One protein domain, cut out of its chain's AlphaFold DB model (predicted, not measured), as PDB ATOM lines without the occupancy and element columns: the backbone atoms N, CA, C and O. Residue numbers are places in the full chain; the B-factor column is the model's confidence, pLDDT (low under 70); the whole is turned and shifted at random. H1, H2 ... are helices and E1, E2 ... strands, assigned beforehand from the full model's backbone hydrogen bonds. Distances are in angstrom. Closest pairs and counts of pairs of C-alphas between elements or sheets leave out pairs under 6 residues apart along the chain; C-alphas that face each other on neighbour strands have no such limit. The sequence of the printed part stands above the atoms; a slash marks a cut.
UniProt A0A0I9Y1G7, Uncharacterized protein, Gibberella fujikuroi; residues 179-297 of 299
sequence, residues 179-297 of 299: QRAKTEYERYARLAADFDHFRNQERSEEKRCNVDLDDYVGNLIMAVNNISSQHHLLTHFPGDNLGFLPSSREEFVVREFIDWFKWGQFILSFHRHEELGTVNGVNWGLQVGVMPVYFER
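This is residues 179 to 297 of the 299 residues of an uncharacterized protein of Gibberella fujikuroi (UniProt A0A0I9Y1G7). One long helix, H1, runs past the E3 edge of a small, twisted five-stranded sheet, while two short helices, H3 and H4, meet H1 farther back along its length. A separate small hairpin, E1 and E2, leads into that edge, with E2 running on into E3, and short H2 sits near E3 too. The 119 printed residues include four named helices and seven named strands, in the order H1 H2 E1 E2 E3 E4 H3 H4 E5 E6 E7, a mixed class. The larger sheet has the order E3 - E4 - E5 - E6 - E7, all antiparallel. The whole is compact, with a radius of gyration of the C-alphas of 15.1 A, yet its outline is elongated, spanning 54 by 34 by 28 A.

Start with H1, residues 179 to 205. H3, residues 249 to 254, only just touches H1 residues 185 to 189 alone, with 3 pairs of C-alphas within 8 A; the closest C-alphas, of Tyr 188 and Arg 249, are 5.9 A apart. Their lines are only just about perpendicular, at 71 degrees. H4, residues 263 to 266, touches H1 residues 191 to 195 alone; the closest C-alphas, of Phe 195 and Trp 263, are 5.0 A apart. Next look at the hairpin of E1, residues 221 to 223, and E2, residues 231 to 233, where N 222 and O 232 are 2.9 A apart. E2 runs on into E3, residues 235 to 237, at 64 degrees. E3 forms a hairpin with E4, residues 241 to 243; N 235 and O 243 are 2.8 A apart. E4 is antiparallel to E5, residues 267 to 272, with N 242 and O 268 2.9 A apart. E5, E6, residues 279 to 284, and E7, residues 293 to 296, form a meander, each strand the antiparallel neighbour of the one before; N 269 and O 283 are 3.0 A apart, N 282 and O 295 2.9 A. H1, H4 and H2, residues 213 to 216, only graze this sheet; H3 is not on it. In H1 and H3 every O i to N i+4 pair is within hydrogen-bond range; H2 and H4 are too short for such a pair.

Find C-alpha 179 at (192.594, 165.904, 222.349); from there H1 runs 39.2 A to C-alpha 205 at (201.939, 198.349, 242.233). E5 covers 16.3 A, E6 14.3 A and E7 9.8 A, ending at C-alpha 296, (183.699, 208.216, 223.479).

The C-alphas farthest apart, of Gln 179 and Glu 275, are 54.4 A apart. The printed part has no cut, and no link is long. Its mean pLDDT is 79.8, with low confidence at residues 179 to 185, 204 to 218, 229, 256 and 258 to 259.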
ATOM      1  N   GLN A 179     191.330 165.171 222.246       61.56
ATOM      2  CA  GLN A 179     192.594 165.904 222.349       61.56
ATOM      3  C   GLN A 179     192.353 167.415 222.284       61.56
ATOM      4  O   GLN A 179     192.880 168.164 223.104       61.56
ATOM      5  N   ARG A 180     191.472 167.856 221.380       61.84
ATOM      6  CA  ARG A 180     191.045 169.250 221.265       61.84
ATOM      7  C   ARG A 180     190.387 169.756 222.545       61.84
ATOM      8  O   ARG A 180     190.777 170.810 223.035       61.84
ATOM      9  N   ALA A 181     189.431 169.009 223.099       61.34
ATOM     10  CA  ALA A 181     188.760 169.375 224.344       61.34
ATOM     11  C   ALA A 181     189.767 169.566 225.490       61.34
ATOM     12  O   ALA A 181     189.684 170.556 226.212       61.34
ATOM     13  N   LYS A 182     190.773 168.685 225.591       65.44
ATOM     14  CA  LYS A 182     191.846 168.795 226.587       65.44
ATOM     15  C   LYS A 182     192.716 170.042 226.384       65.44
ATOM     16  O   LYS A 182     192.907 170.807 227.325       65.44
ATOM     17  N   THR A 183     193.201 170.286 225.167       67.62
ATOM     18  CA  THR A 183     194.019 171.474 224.858       67.62
ATOM     19  C   THR A 183     193.259 172.772 225.132       67.62
ATOM     20  O   THR A 183     193.822 173.731 225.657       67.62
ATOM     21  N   GLU A 184     191.966 172.797 224.808       67.75
ATOM     22  CA  GLU A 184     191.077 173.927 225.075       67.75
ATOM     23  C   GLU A 184     190.809 174.135 226.565       67.75
ATOM     24  O   GLU A 184     190.739 175.276 227.023       67.75
ATOM     25  N   TYR A 185     190.700 173.051 227.331       69.38
ATOM     26  CA  TYR A 185     190.575 173.112 228.782       69.38
ATOM     27  C   TYR A 185     191.796 173.771 229.424       69.38
ATOM     28  O   TYR A 185     191.682 174.757 230.154       69.38
ATOM     29  N   GLU A 186     192.987 173.295 229.068       80.12
ATOM     30  CA  GLU A 186     194.235 173.875 229.555       80.12
ATOM     31  C   GLU A 186     194.432 175.319 229.061       80.12
ATOM     32  O   GLU A 186     195.038 176.135 229.756       80.12
ATOM     33  N   ARG A 187     193.913 175.663 227.871       79.69
ATOM     34  CA  ARG A 187     193.969 177.027 227.319       79.69
ATOM     35  C   ARG A 187     193.213 178.018 228.193       79.69
ATOM     36  O   ARG A 187     193.785 179.051 228.533       79.69
ATOM     37  N   TYR A 188     191.967 177.716 228.551       85.38
ATOM     38  CA  TYR A 188     191.182 178.612 229.398       85.38
ATOM     39  C   TYR A 188     191.787 178.729 230.804       85.38
ATOM     40  O   TYR A 188     191.898 179.834 231.323       85.38
ATOM     41  N   ALA A 189     192.272 177.624 231.383       86.81
ATOM     42  CA  ALA A 189     192.946 177.662 232.682       86.81
ATOM     43  C   ALA A 189     194.172 178.596 232.676       86.81
ATOM     44  O   ALA A 189     194.347 179.384 233.602       86.81
ATOM     45  N   ARG A 190     194.987 178.564 231.609       89.56
ATOM     46  CA  ARG A 190     196.102 179.512 231.430       89.56
ATOM     47  C   ARG A 190     195.621 180.954 231.285       89.56
ATOM     48  O   ARG A 190     196.183 181.834 231.918       89.56
ATOM     49  N   LEU A 191     194.579 181.192 230.488       90.75
ATOM     50  CA  LEU A 191     193.997 182.526 230.307       90.75
ATOM     51  C   LEU A 191     193.510 183.123 231.637       90.75
ATOM     52  O   LEU A 191     193.787 184.287 231.915       90.75
ATOM     53  N   ALA A 192     192.808 182.329 232.446       91.19
ATOM     54  CA  ALA A 192     192.329 182.740 233.761       91.19
ATOM     55  C   ALA A 192     193.485 182.986 234.739       91.19
ATOM     56  O   ALA A 192     193.501 184.010 235.416       91.19
ATOM     57  N   ALA A 193     194.489 182.104 234.753       90.94
ATOM     58  CA  ALA A 193     195.680 182.279 235.579       90.94
ATOM     59  C   ALA A 193     196.464 183.550 235.210       90.94
ATOM     60  O   ALA A 193     196.868 184.286 236.107       90.94
ATOM     61  N   ASP A 194     196.638 183.836 233.915       91.81
ATOM     62  CA  ASP A 194     197.264 185.074 233.446       91.81
ATOM     63  C   ASP A 194     196.449 186.288 233.907       91.81
ATOM     64  O   ASP A 194     196.998 187.218 234.494       91.81
ATOM     65  N   PHE A 195     195.130 186.272 233.693       91.50
ATOM     66  CA  PHE A 195     194.242 187.359 234.103       91.50
ATOM     67  C   PHE A 195     194.347 187.652 235.607       91.50
ATOM     68  O   PHE A 195     194.521 188.805 235.997       91.50
ATOM     69  N   ASP A 196     194.308 186.617 236.449       90.31
ATOM     70  CA  ASP A 196     194.462 186.757 237.897       90.31
ATOM     71  C   ASP A 196     195.867 187.230 238.292       90.31
ATOM     72  O   ASP A 196     196.006 188.057 239.196       90.31
ATOM     73  N   HIS A 197     196.911 186.730 237.624       90.00
ATOM     74  CA  HIS A 197     198.292 187.135 237.866       90.00
ATOM     75  C   HIS A 197     198.488 188.629 237.608       90.00
ATOM     76  O   HIS A 197     198.941 189.335 238.508       90.00
ATOM     77  N   PHE A 198     198.089 189.116 236.430       87.50
ATOM     78  CA  PHE A 198     198.215 190.531 236.072       87.50
ATOM     79  C   PHE A 198     197.337 191.418 236.953       87.50
ATOM     80  O   PHE A 198     197.811 192.441 237.440       87.50
ATOM     81  N   ARG A 199     196.111 190.978 237.275       85.44
ATOM     82  CA  ARG A 199     195.247 191.684 238.234       85.44
ATOM     83  C   ARG A 199     195.926 191.853 239.593       85.44
ATOM     84  O   ARG A 199     195.842 192.909 240.206       85.44
ATOM     85  N   ASN A 200     196.577 190.808 240.098       85.38
ATOM     86  CA  ASN A 200     197.220 190.852 241.410       85.38
ATOM     87  C   ASN A 200     198.540 191.634 241.380       85.38
ATOM     88  O   ASN A 200     198.840 192.346 242.338       85.38
ATOM     89  N   GLN A 201     199.311 191.517 240.295       82.12
ATOM     90  CA  GLN A 201     200.550 192.265 240.111       82.12
ATOM     91  C   GLN A 201     200.270 193.770 240.056       82.12
ATOM     92  O   GLN A 201     200.824 194.514 240.861       82.12
ATOM     93  N   GLU A 202     199.363 194.218 239.187       74.81
ATOM     94  CA  GLU A 202     199.037 195.642 239.061       74.81
ATOM     95  C   GLU A 202     198.436 196.201 240.361       74.81
ATOM     96  O   GLU A 202     198.781 197.307 240.772       74.81
ATOM     97  N   ARG A 203     197.641 195.406 241.097       72.50
ATOM     98  CA  ARG A 203     197.113 195.795 242.419       72.50
ATOM     99  C   ARG A 203     198.226 196.016 243.443       72.50
ATOM    100  O   ARG A 203     198.086 196.848 244.332       72.50
ATOM    101  N   SER A 204     199.318 195.258 243.354       66.81
ATOM    102  CA  SER A 204     200.467 195.415 244.255       66.81
ATOM    103  C   SER A 204     201.308 196.660 243.949       66.81
ATOM    104  O   SER A 204     201.973 197.187 244.840       66.81
ATOM    105  N   GLU A 205     201.245 197.148 242.708       66.75
ATOM    106  CA  GLU A 205     201.939 198.349 242.233       66.75
ATOM    107  C   GLU A 205     201.079 199.621 242.388       66.75
ATOM    108  O   GLU A 205     201.589 200.745 242.334       66.75
ATOM    109  N   GLU A 206     199.779 199.455 242.636       66.31
ATOM    110  CA  GLU A 206     198.814 200.534 242.786       66.31
ATOM    111  C   GLU A 206     199.048 201.337 244.080       66.31
ATOM    112  O   GLU A 206     198.722 200.936 245.200       66.31
ATOM    113  N   LYS A 207     199.592 202.549 243.930       57.09
ATOM    114  CA  LYS A 207     199.532 203.569 244.981       57.09
ATOM    115  C   LYS A 207     198.083 204.029 245.083       57.09
ATOM    116  O   LYS A 207     197.677 204.791 244.214       57.09
ATOM    117  N   ARG A 208     197.347 203.559 246.107       52.31
ATOM    118  CA  ARG A 208     195.971 203.964 246.493       52.31
ATOM    119  C   ARG A 208     195.393 205.034 245.559       52.31
ATOM    120  O   ARG A 208     195.585 206.228 245.797       52.31
ATOM    121  N   CYS A 209     194.739 204.605 244.483       48.03
ATOM    122  CA  CYS A 209     193.964 205.528 243.672       48.03
ATOM    123  C   CYS A 209     192.776 206.018 244.520       48.03
ATOM    124  O   CYS A 209     192.193 205.251 245.280       48.03
ATOM    125  N   ASN A 210     192.446 207.309 244.437       46.97
ATOM    126  CA  ASN A 210     191.432 207.962 245.281       46.97
ATOM    127  C   ASN A 210     189.976 207.626 244.898       46.97
ATOM    128  O   ASN A 210     189.054 208.243 245.431       46.97
ATOM    129  N   VAL A 211     189.753 206.696 243.970       55.69
ATOM    130  CA  VAL A 211     188.415 206.309 243.521       55.69
ATOM    131  C   VAL A 211     188.246 204.825 243.773       55.69
ATOM    132  O   VAL A 211     188.869 203.999 243.112       55.69
ATOM    133  N   ASP A 212     187.411 204.517 244.756       55.66
ATOM    134  CA  ASP A 212     187.057 203.154 245.102       55.66
ATOM    135  C   ASP A 212     186.007 202.645 244.106       55.66
ATOM    136  O   ASP A 212     184.809 202.904 244.230       55.66
ATOM    137  N   LEU A 213     186.466 201.982 243.042       61.16
ATOM    138  CA  LEU A 213     185.572 201.260 242.141       61.16
ATOM    139  C   LEU A 213     184.996 199.996 242.804       61.16
ATOM    140  O   LEU A 213     184.120 199.379 242.190       61.16
ATOM    141  N   ASP A 214     185.417 199.626 244.028       58.94
ATOM    142  CA  ASP A 214     184.900 198.449 244.736       58.94
ATOM    143  C   ASP A 214     183.381 198.552 244.976       58.94
ATOM    144  O   ASP A 214     182.685 197.540 244.867       58.94
ATOM    145  N   ASP A 215     182.830 199.762 245.153       60.16
ATOM    146  CA  ASP A 215     181.379 200.000 245.296       60.16
ATOM    147  C   ASP A 215     180.564 199.593 244.046       60.16
ATOM    148  O   ASP A 215     179.358 199.316 244.112       60.16
ATOM    149  N   TYR A 216     181.214 199.535 242.881       63.25
ATOM    150  CA  TYR A 216     180.585 199.237 241.592       63.25
ATOM    151  C   TYR A 216     180.819 197.797 241.114       63.25
ATOM    152  O   TYR A 216     180.211 197.362 240.123       63.25
ATOM    153  N   VAL A 217     181.665 197.037 241.813       64.94
ATOM    154  CA  VAL A 217     181.995 195.649 241.474       64.94
ATOM    155  C   VAL A 217     180.755 194.777 241.572       64.94
ATOM    156  O   VAL A 217     180.073 194.741 242.591       64.94
ATOM    157  N   GLY A 218     180.447 194.059 240.491       64.69
ATOM    158  CA  GLY A 218     179.259 193.208 240.437       64.69
ATOM    159  C   GLY A 218     177.932 193.961 240.265       64.69
ATOM    160  O   GLY A 218     176.889 193.316 240.193       64.69
ATOM    161  N   ASN A 219     177.957 195.292 240.143       75.50
ATOM    162  CA  ASN A 219     176.773 196.114 239.862       75.50
ATOM    163  C   ASN A 219     176.788 196.703 238.443       75.50
ATOM    164  O   ASN A 219     175.739 197.065 237.908       75.50
ATOM    165  N   LEU A 220     177.963 196.787 237.814       84.06
ATOM    166  CA  LEU A 220     178.108 197.256 236.440       84.06
ATOM    167  C   LEU A 220     178.023 196.104 235.439       84.06
ATOM    168  O   LEU A 220     178.651 195.055 235.598       84.06
ATOM    169  N   ILE A 221     177.267 196.335 234.367       87.62
ATOM    170  CA  ILE A 221     177.112 195.403 233.252       87.62
ATOM    171  C   ILE A 221     177.581 196.099 231.981       87.62
ATOM    172  O   ILE A 221     177.053 197.142 231.599       87.62
ATOM    173  N   MET A 222     178.537 195.489 231.290       87.19
ATOM    174  CA  MET A 222     178.824 195.828 229.906       87.19
ATOM    175  C   MET A 222     177.765 195.178 229.021       87.19
ATOM    176  O   MET A 222     177.687 193.955 228.962       87.19
ATOM    177  N   ALA A 223     176.971 195.990 228.327       86.56
ATOM    178  CA  ALA A 223     175.994 195.526 227.350       86.56
ATOM    179  C   ALA A 223     176.444 195.920 225.941       86.56
ATOM    180  O   ALA A 223     176.529 197.103 225.615       86.56
ATOM    181  N   VAL A 224     176.712 194.932 225.087       78.62
ATOM    182  CA  VAL A 224     177.032 195.179 223.674       78.62
ATOM    183  C   VAL A 224     175.756 195.025 222.843       78.62
ATOM    184  O   VAL A 224     175.070 194.006 222.912       78.62
ATOM    185  N   ASN A 225     175.399 196.071 222.088       74.00
ATOM    186  CA  ASN A 225     174.212 196.129 221.217       74.00
ATOM    187  C   ASN A 225     172.870 195.774 221.902       74.00
ATOM    188  O   ASN A 225     171.922 195.390 221.217       74.00
ATOM    189  N   ASN A 226     172.775 195.877 223.237       76.25
ATOM    190  CA  ASN A 226     171.626 195.434 224.046       76.25
ATOM    191  C   ASN A 226     171.220 193.963 223.819       76.25
ATOM    192  O   ASN A 226     170.058 193.588 223.992       76.25
ATOM    193  N   ILE A 227     172.168 193.113 223.415       70.94
ATOM    194  CA  ILE A 227     171.937 191.680 223.227       70.94
ATOM    195  C   ILE A 227     172.213 190.980 224.556       70.94
ATOM    196  O   ILE A 227     173.335 191.015 225.046       70.94
ATOM    197  N   SER A 228     171.224 190.279 225.123       74.75
ATOM    198  CA  SER A 228     171.337 189.682 226.466       74.75
ATOM    199  C   SER A 228     172.507 188.700 226.626       74.75
ATOM    200  O   SER A 228     173.061 188.585 227.713       74.75
ATOM    201  N   SER A 229     172.914 187.998 225.561       68.25
ATOM    202  CA  SER A 229     174.098 187.120 225.588       68.25
ATOM    203  C   SER A 229     175.431 187.884 225.609       68.25
ATOM    204  O   SER A 229     176.460 187.288 225.909       68.25
ATOM    205  N   GLN A 230     175.408 189.189 225.326       74.19
ATOM    206  CA  GLN A 230     176.544 190.113 225.380       74.19
ATOM    207  C   GLN A 230     176.470 191.052 226.597       74.19
ATOM    208  O   GLN A 230     176.950 192.185 226.550       74.19
ATOM    209  N   HIS A 231     175.808 190.608 227.669       83.88
ATOM    210  CA  HIS A 231     175.787 191.295 228.956       83.88
ATOM    211  C   HIS A 231     176.838 190.675 229.866       83.88
ATOM    212  O   HIS A 231     176.684 189.532 230.301       83.88
ATOM    213  N   HIS A 232     177.900 191.409 230.162       86.12
ATOM    214  CA  HIS A 232     179.024 190.915 230.947       86.12
ATOM    215  C   HIS A 232     179.105 191.652 232.273       86.12
ATOM    216  O   HIS A 232     179.124 192.882 232.304       86.12
ATOM    217  N   LEU A 233     179.129 190.889 233.363       88.12
ATOM    218  CA  LEU A 233     179.315 191.449 234.690       88.12
ATOM    219  C   LEU A 233     180.746 191.967 234.808       88.12
ATOM    220  O   LEU A 233     181.690 191.246 234.483       88.12
ATOM    221  N   LEU A 234     180.890 193.206 235.263       89.25
ATOM    222  CA  LEU A 234     182.193 193.821 235.439       89.25
ATOM    223  C   LEU A 234     182.736 193.552 236.842       89.25
ATOM    224  O   LEU A 234     182.034 193.650 237.852       89.25
ATOM    225  N   THR A 235     184.019 193.224 236.881       87.25
ATOM    226  CA  THR A 235     184.807 192.991 238.089       87.25
ATOM    227  C   THR A 235     185.952 193.988 238.145       87.25
ATOM    228  O   THR A 235     186.436 194.435 237.105       87.25
ATOM    229  N   HIS A 236     186.382 194.353 239.350       84.69
ATOM    230  CA  HIS A 236     187.480 195.300 239.509       84.69
ATOM    231  C   HIS A 236     188.776 194.769 238.895       84.69
ATOM    232  O   HIS A 236     189.185 193.630 239.157       84.69
ATOM    233  N   PHE A 237     189.444 195.631 238.136       85.38
ATOM    234  CA  PHE A 237     190.822 195.470 237.698       85.38
ATOM    235  C   PHE A 237     191.598 196.721 238.162       85.38
ATOM    236  O   PHE A 237     190.992 197.782 238.242       85.38
ATOM    237  N   PRO A 238     192.882 196.632 238.541       82.38
ATOM    238  CA  PRO A 238     193.609 197.759 239.141       82.38
ATOM    239  C   PRO A 238     193.534 199.064 238.349       82.38
ATOM    240  O   PRO A 238     193.555 199.049 237.117       82.38
ATOM    241  N   GLY A 239     193.495 200.195 239.054       80.31
ATOM    242  CA  GLY A 239     193.278 201.516 238.471       80.31
ATOM    243  C   GLY A 239     191.830 201.745 238.037       80.31
ATOM    244  O   GLY A 239     190.891 201.179 238.586       80.31
ATOM    245  N   ASP A 240     191.631 202.580 237.017       85.50
ATOM    246  CA  ASP A 240     190.303 202.836 236.434       85.50
ATOM    247  C   ASP A 240     189.961 201.780 235.367       85.50
ATOM    248  O   ASP A 240     189.561 202.090 234.243       85.50
ATOM    249  N   ASN A 241     190.196 200.507 235.694       89.19
ATOM    250  CA  ASN A 241     190.008 199.382 234.790       89.19
ATOM    251  C   ASN A 241     188.921 198.442 235.316       89.19
ATOM    252  O   ASN A 241     188.818 198.171 236.510       89.19
ATOM    253  N   LEU A 242     188.122 197.871 234.418       90.06
ATOM    254  CA  LEU A 242     187.190 196.803 234.767       90.06
ATOM    255  C   LEU A 242     187.388 195.605 233.852       90.06
ATOM    256  O   LEU A 242     187.563 195.738 232.642       90.06
ATOM    257  N   GLY A 243     187.338 194.422 234.448       91.19
ATOM    258  CA  GLY A 243     187.499 193.154 233.766       91.19
ATOM    259  C   GLY A 243     186.195 192.373 233.666       91.19
ATOM    260  O   GLY A 243     185.334 192.469 234.540       91.19
ATOM    261  N   PHE A 244     186.056 191.567 232.618       91.75
ATOM    262  CA  PHE A 244     184.842 190.777 232.372       91.75
ATOM    263  C   PHE A 244     185.130 189.351 231.894       91.75
ATOM    264  O   PHE A 244     184.355 188.760 231.132       91.75
ATOM    265  N   LEU A 245     186.262 188.788 232.324       91.31
ATOM    266  CA  LEU A 245     186.610 187.405 232.017       91.31
ATOM    267  C   LEU A 245     185.479 186.468 232.494       91.31
ATOM    268  O   LEU A 245     185.045 186.589 233.642       91.31
ATOM    269  N   PRO A 246     185.002 185.531 231.649       89.25
ATOM    270  CA  PRO A 246     184.066 184.494 232.074       89.25
ATOM    271  C   PRO A 246     184.565 183.766 233.322       89.25
ATOM    272  O   PRO A 246     185.767 183.562 233.459       89.25
ATOM    273  N   SER A 247     183.653 183.340 234.192       87.38
ATOM    274  CA  SER A 247     183.961 182.642 235.448       87.38
ATOM    275  C   SER A 247     184.374 181.180 235.257       87.38
ATOM    276  O   SER A 247     185.000 180.586 236.134       87.38
ATOM    277  N   SER A 248     184.025 180.590 234.112       86.12
ATOM    278  CA  SER A 248     184.402 179.228 233.746       86.12
ATOM    279  C   SER A 248     184.643 179.082 232.245       86.12
ATOM    280  O   SER A 248     184.210 179.903 231.429       86.12
ATOM    281  N   ARG A 249     185.296 177.977 231.863       82.88
ATOM    282  CA  ARG A 249     185.448 177.575 230.459       82.88
ATOM    283  C   ARG A 249     184.090 177.399 229.788       82.88
ATOM    284  O   ARG A 249     183.917 177.794 228.640       82.88
ATOM    285  N   GLU A 250     183.133 176.795 230.484       79.12
ATOM    286  CA  GLU A 250     181.792 176.587 229.944       79.12
ATOM    287  C   GLU A 250     181.122 177.920 229.631       79.12
ATOM    288  O   GLU A 250     180.602 178.095 228.533       79.12
ATOM    289  N   GLU A 251     181.207 178.891 230.542       82.12
ATOM    290  CA  GLU A 251     180.694 180.236 230.298       82.12
ATOM    291  C   GLU A 251     181.422 180.902 229.121       82.12
ATOM    292  O   GLU A 251     180.778 181.502 228.262       82.12
ATOM    293  N   PHE A 252     182.743 180.742 229.024       79.56
ATOM    294  CA  PHE A 252     183.546 181.237 227.905       79.56
ATOM    295  C   PHE A 252     183.084 180.669 226.552       79.56
ATOM    296  O   PHE A 252     182.940 181.409 225.577       79.56
ATOM    297  N   VAL A 253     182.807 179.363 226.495       73.44
ATOM    298  CA  VAL A 253     182.328 178.668 225.290       73.44
ATOM    299  C   VAL A 253     180.881 179.047 224.966       73.44
ATOM    300  O   VAL A 253     180.564 179.324 223.810       73.44
ATOM    301  N   VAL A 254     179.999 179.084 225.968       71.88
ATOM    302  CA  VAL A 254     178.574 179.427 225.815       71.88
ATOM    303  C   VAL A 254     178.386 180.887 225.400       71.88
ATOM    304  O   VAL A 254     177.457 181.186 224.654       71.88
ATOM    305  N   ARG A 255     179.271 181.787 225.845       73.19
ATOM    306  CA  ARG A 255     179.303 183.200 225.433       73.19
ATOM    307  C   ARG A 255     180.099 183.454 224.151       73.19
ATOM    308  O   ARG A 255     180.200 184.602 223.735       73.19
ATOM    309  N   GLU A 256     180.620 182.405 223.515       68.94
ATOM    310  CA  GLU A 256     181.195 182.454 222.163       68.94
ATOM    311  C   GLU A 256     182.486 183.292 222.047       68.94
ATOM    312  O   GLU A 256     182.772 183.873 221.000       68.94
ATOM    313  N   PHE A 257     183.331 183.302 223.083       74.88
ATOM    314  CA  PHE A 257     184.633 183.991 223.082       74.88
ATOM    315  C   PHE A 257     185.735 183.244 222.295       74.88
ATOM    316  O   PHE A 257     186.869 183.088 222.731       74.88
ATOM    317  N   ILE A 258     185.414 182.757 221.099       62.47
ATOM    318  CA  ILE A 258     186.228 181.804 220.323       62.47
ATOM    319  C   ILE A 258     187.631 182.323 219.960       62.47
ATOM    320  O   ILE A 258     188.599 181.563 220.057       62.47
ATOM    321  N   ASP A 259     187.735 183.610 219.614       66.19
ATOM    322  CA  ASP A 259     188.976 184.266 219.163       66.19
ATOM    323  C   ASP A 259     189.594 185.202 220.219       66.19
ATOM    324  O   ASP A 259     190.333 186.144 219.918       66.19
ATOM    325  N   TRP A 260     189.269 184.957 221.486       77.81
ATOM    326  CA  TRP A 260     189.758 185.739 222.613       77.81
ATOM    327  C   TRP A 260     190.880 184.967 223.296       77.81
ATOM    328  O   TRP A 260     190.658 184.061 224.096       77.81
ATOM    329  N   PHE A 261     192.110 185.283 222.904       77.56
ATOM    330  CA  PHE A 261     193.292 184.481 223.210       77.56
ATOM    331  C   PHE A 261     194.125 185.030 224.366       77.56
ATOM    332  O   PHE A 261     194.989 184.316 224.879       77.56
ATOM    333  N   LYS A 262     193.934 186.300 224.739       87.12
ATOM    334  CA  LYS A 262     194.749 186.980 225.750       87.12
ATOM    335  C   LYS A 262     193.877 187.688 226.773       87.12
ATOM    336  O   LYS A 262     192.856 188.276 226.431       87.12
ATOM    337  N   TRP A 263     194.340 187.669 228.019       89.56
ATOM    338  CA  TRP A 263     193.655 188.254 229.172       89.56
ATOM    339  C   TRP A 263     193.318 189.736 228.956       89.56
ATOM    340  O   TRP A 263     192.208 190.151 229.265       89.56
ATOM    341  N   GLY A 264     194.219 190.500 228.327       89.25
ATOM    342  CA  GLY A 264     194.038 191.935 228.086       89.25
ATOM    343  C   GLY A 264     192.858 192.289 227.177       89.25
ATOM    344  O   GLY A 264     192.396 193.424 227.202       89.25
ATOM    345  N   GLN A 265     192.323 191.333 226.407       90.88
ATOM    346  CA  GLN A 265     191.103 191.574 225.634       90.88
ATOM    347  C   GLN A 265     189.882 191.750 226.552       90.88
ATOM    348  O   GLN A 265     188.955 192.484 226.216       90.88
ATOM    349  N   PHE A 266     189.904 191.137 227.739       92.12
ATOM    350  CA  PHE A 266     188.824 191.161 228.731       92.12
ATOM    351  C   PHE A 266     188.887 192.357 229.684       92.12
ATOM    352  O   PHE A 266     188.297 192.292 230.762       92.12
ATOM    353  N   ILE A 267     189.610 193.418 229.314       92.31
ATOM    354  CA  ILE A 267     189.800 194.614 230.136       92.31
ATOM    355  C   ILE A 267     189.276 195.840 229.401       92.31
ATOM    356  O   ILE A 267     189.533 196.047 228.213       92.31
ATOM    357  N   LEU A 268     188.544 196.651 230.153       92.06
ATOM    358  CA  LEU A 268     188.065 197.968 229.782       92.06
ATOM    359  C   LEU A 268     188.835 199.000 230.595       92.06
ATOM    360  O   LEU A 268     188.786 198.956 231.822       92.06
ATOM    361  N   SER A 269     189.502 199.931 229.918       91.94
ATOM    362  CA  SER A 269     190.213 201.035 230.568       91.94
ATOM    363  C   SER A 269     189.404 202.311 230.450       91.94
ATOM    364  O   SER A 269     189.231 202.835 229.348       91.94
ATOM    365  N   PHE A 270     188.884 202.796 231.568       89.44
ATOM    366  CA  PHE A 270     188.056 203.990 231.607       89.44
ATOM    367  C   PHE A 270     188.924 205.243 231.613       89.44
ATOM    368  O   PHE A 270     190.016 205.282 232.176       89.44
ATOM    369  N   HIS A 271     188.419 206.267 230.937       88.88
ATOM    370  CA  HIS A 271     188.993 207.603 230.935       88.88
ATOM    371  C   HIS A 271     188.014 208.548 231.605       88.88
ATOM    372  O   HIS A 271     186.793 208.430 231.431       88.88
ATOM    373  N   ARG A 272     188.546 209.493 232.379       86.94
ATOM    374  CA  ARG A 272     187.757 210.469 233.130       86.94
ATOM    375  C   ARG A 272     188.200 211.883 232.820       86.94
ATOM    376  O   ARG A 272     189.369 212.141 232.561       86.94
ATOM    377  N   HIS A 273     187.248 212.804 232.889       83.81
ATOM    378  CA  HIS A 273     187.547 214.226 232.868       83.81
ATOM    379  C   HIS A 273     188.295 214.609 234.150       83.81
ATOM    380  O   HIS A 273     187.770 214.387 235.243       83.81
ATOM    381  N   GLU A 274     189.481 215.208 234.022       78.12
ATOM    382  CA  GLU A 274     190.375 215.513 235.152       78.12
ATOM    383  C   GLU A 274     189.686 216.337 236.253       78.12
ATOM    384  O   GLU A 274     189.867 216.070 237.436       78.12
ATOM    385  N   GLU A 275     188.839 217.297 235.870       76.75
ATOM    386  CA  GLU A 275     188.183 218.204 236.826       76.75
ATOM    387  C   GLU A 275     186.878 217.660 237.428       76.75
ATOM    388  O   GLU A 275     186.516 218.016 238.547       76.75
ATOM    389  N   LEU A 276     186.139 216.822 236.691       76.62
ATOM    390  CA  LEU A 276     184.786 216.386 237.074       76.62
ATOM    391  C   LEU A 276     184.763 214.946 237.602       76.62
ATOM    392  O   LEU A 276     183.758 214.520 238.167       76.62
ATOM    393  N   GLY A 277     185.824 214.165 237.361       76.50
ATOM    394  CA  GLY A 277     185.886 212.734 237.680       76.50
ATOM    395  C   GLY A 277     184.885 211.870 236.898       76.50
ATOM    396  O   GLY A 277     184.761 210.664 237.138       76.50
ATOM    397  N   THR A 278     184.150 212.465 235.957       83.81
ATOM    398  CA  THR A 278     183.146 211.786 235.144       83.81
ATOM    399  C   THR A 278     183.817 210.992 234.035       83.81
ATOM    400  O   THR A 278     184.734 211.481 233.379       83.81
ATOM    401  N   VAL A 279     183.334 209.770 233.795       85.62
ATOM    402  CA  VAL A 279     183.785 208.955 232.658       85.62
ATOM    403  C   VAL A 279     183.467 209.692 231.359       85.62
ATOM    404  O   VAL A 279     182.308 210.071 231.154       85.62
ATOM    405  N   ASN A 280     184.470 209.875 230.502       89.88
ATOM    406  CA  ASN A 280     184.354 210.483 229.172       89.88
ATOM    407  C   ASN A 280     184.572 209.471 228.033       89.88
ATOM    408  O   ASN A 280     184.192 209.747 226.897       89.88
ATOM    409  N   GLY A 281     185.102 208.283 228.328       90.81
ATOM    410  CA  GLY A 281     185.251 207.218 227.348       90.81
ATOM    411  C   GLY A 281     185.866 205.947 227.917       90.81
ATOM    412  O   GLY A 281     186.185 205.860 229.104       90.81
ATOM    413  N   VAL A 282     186.015 204.946 227.053       92.19
ATOM    414  CA  VAL A 282     186.609 203.650 227.388       92.19
ATOM    415  C   VAL A 282     187.518 203.168 226.263       92.19
ATOM    416  O   VAL A 282     187.157 203.221 225.090       92.19
ATOM    417  N   ASN A 283     188.701 202.683 226.619       94.06
ATOM    418  CA  ASN A 283     189.586 201.948 225.727       94.06
ATOM    419  C   ASN A 283     189.324 200.451 225.854       94.06
ATOM    420  O   ASN A 283     189.250 199.920 226.962       94.06
ATOM    421  N   TRP A 284     189.256 199.764 224.716       92.62
ATOM    422  CA  TRP A 284     189.071 198.318 224.689       92.62
ATOM    423  C   TRP A 284     189.958 197.638 223.643       92.62
ATOM    424  O   TRP A 284     189.900 197.930 222.444       92.62
ATOM    425  N   GLY A 285     190.797 196.711 224.110       90.06
ATOM    426  CA  GLY A 285     191.681 195.898 223.278       90.06
ATOM    427  C   GLY A 285     190.951 194.728 222.622       90.06
ATOM    428  O   GLY A 285     191.073 193.595 223.065       90.06
ATOM    429  N   LEU A 286     190.220 194.973 221.535       82.12
ATOM    430  CA  LEU A 286     189.458 193.924 220.838       82.12
ATOM    431  C   LEU A 286     190.340 192.846 220.181       82.12
ATOM    432  O   LEU A 286     189.922 191.694 220.058       82.12
ATOM    433  N   GLN A 287     191.563 193.195 219.774       79.50
ATOM    434  CA  GLN A 287     192.472 192.301 219.059       79.50
ATOM    435  C   GLN A 287     193.894 192.375 219.620       79.50
ATOM    436  O   GLN A 287     194.447 193.450 219.845       79.50
ATOM    437  N   VAL A 288     194.512 191.207 219.798       78.31
ATOM    438  CA  VAL A 288     195.895 191.087 220.273       78.31
ATOM    439  C   VAL A 288     196.857 191.763 219.294       78.31
ATOM    440  O   VAL A 288     196.836 191.476 218.098       78.31
ATOM    441  N   GLY A 289     197.726 192.631 219.816       75.38
ATOM    442  CA  GLY A 289     198.742 193.333 219.027       75.38
ATOM    443  C   GLY A 289     198.219 194.525 218.221       75.38
ATOM    444  O   GLY A 289     198.988 195.122 217.474       75.38
ATOM    445  N   VAL A 290     196.942 194.886 218.373       81.38
ATOM    446  CA  VAL A 290     196.347 196.097 217.794       81.38
ATOM    447  C   VAL A 290     196.104 197.108 218.911       81.38
ATOM    448  O   VAL A 290     195.807 196.732 220.044       81.38
ATOM    449  N   MET A 291     196.254 198.398 218.598       85.50
ATOM    450  CA  MET A 291     195.966 199.469 219.550       85.50
ATOM    451  C   MET A 291     194.499 199.388 220.016       85.50
ATOM    452  O   MET A 291     193.621 199.161 219.176       85.50
ATOM    453  N   PRO A 292     194.215 199.573 221.319       90.00
ATOM    454  CA  PRO A 292     192.849 199.610 221.824       90.00
ATOM    455  C   PRO A 292     191.982 200.633 221.088       90.00
ATOM    456  O   PRO A 292     192.443 201.719 220.735       90.00
ATOM    457  N   VAL A 293     190.715 200.281 220.873       90.62
ATOM    458  CA  VAL A 293     189.723 201.196 220.304       90.62
ATOM    459  C   VAL A 293     189.195 202.088 221.420       90.62
ATOM    460  O   VAL A 293     188.787 201.574 222.463       90.62
ATOM    461  N   TYR A 294     189.187 203.401 221.187       92.75
ATOM    462  CA  TYR A 294     188.588 204.378 222.091       92.75
ATOM    463  C   TYR A 294     187.114 204.595 221.739       92.75
ATOM    464  O   TYR A 294     186.781 204.949 220.607       92.75
ATOM    465  N   PHE A 295     186.241 204.396 222.720       90.19
ATOM    466  CA  PHE A 295     184.814 204.670 222.635       90.19
ATOM    467  C   PHE A 295     184.508 205.905 223.475       90.19
ATOM    468  O   PHE A 295     184.636 205.880 224.698       90.19
ATOM    469  N   GLU A 296     184.100 206.982 222.813       91.25
ATOM    470  CA  GLU A 296     183.699 208.216 223.479       91.25
ATOM    471  C   GLU A 296     182.307 208.067 224.101       91.25
ATOM    472  O   GLU A 296     181.395 207.469 223.516       91.25
ATOM    473  N   ARG A 297     182.130 208.620 225.301       85.62
ATOM    474  CA  ARG A 297     180.821 208.703 225.937       85.62
ATOM    475  C   ARG A 297     179.956 209.696 225.169       85.62
ATOM    476  O   ARG A 297     180.246 210.886 225.141       85.62
TER     477      ARG A 297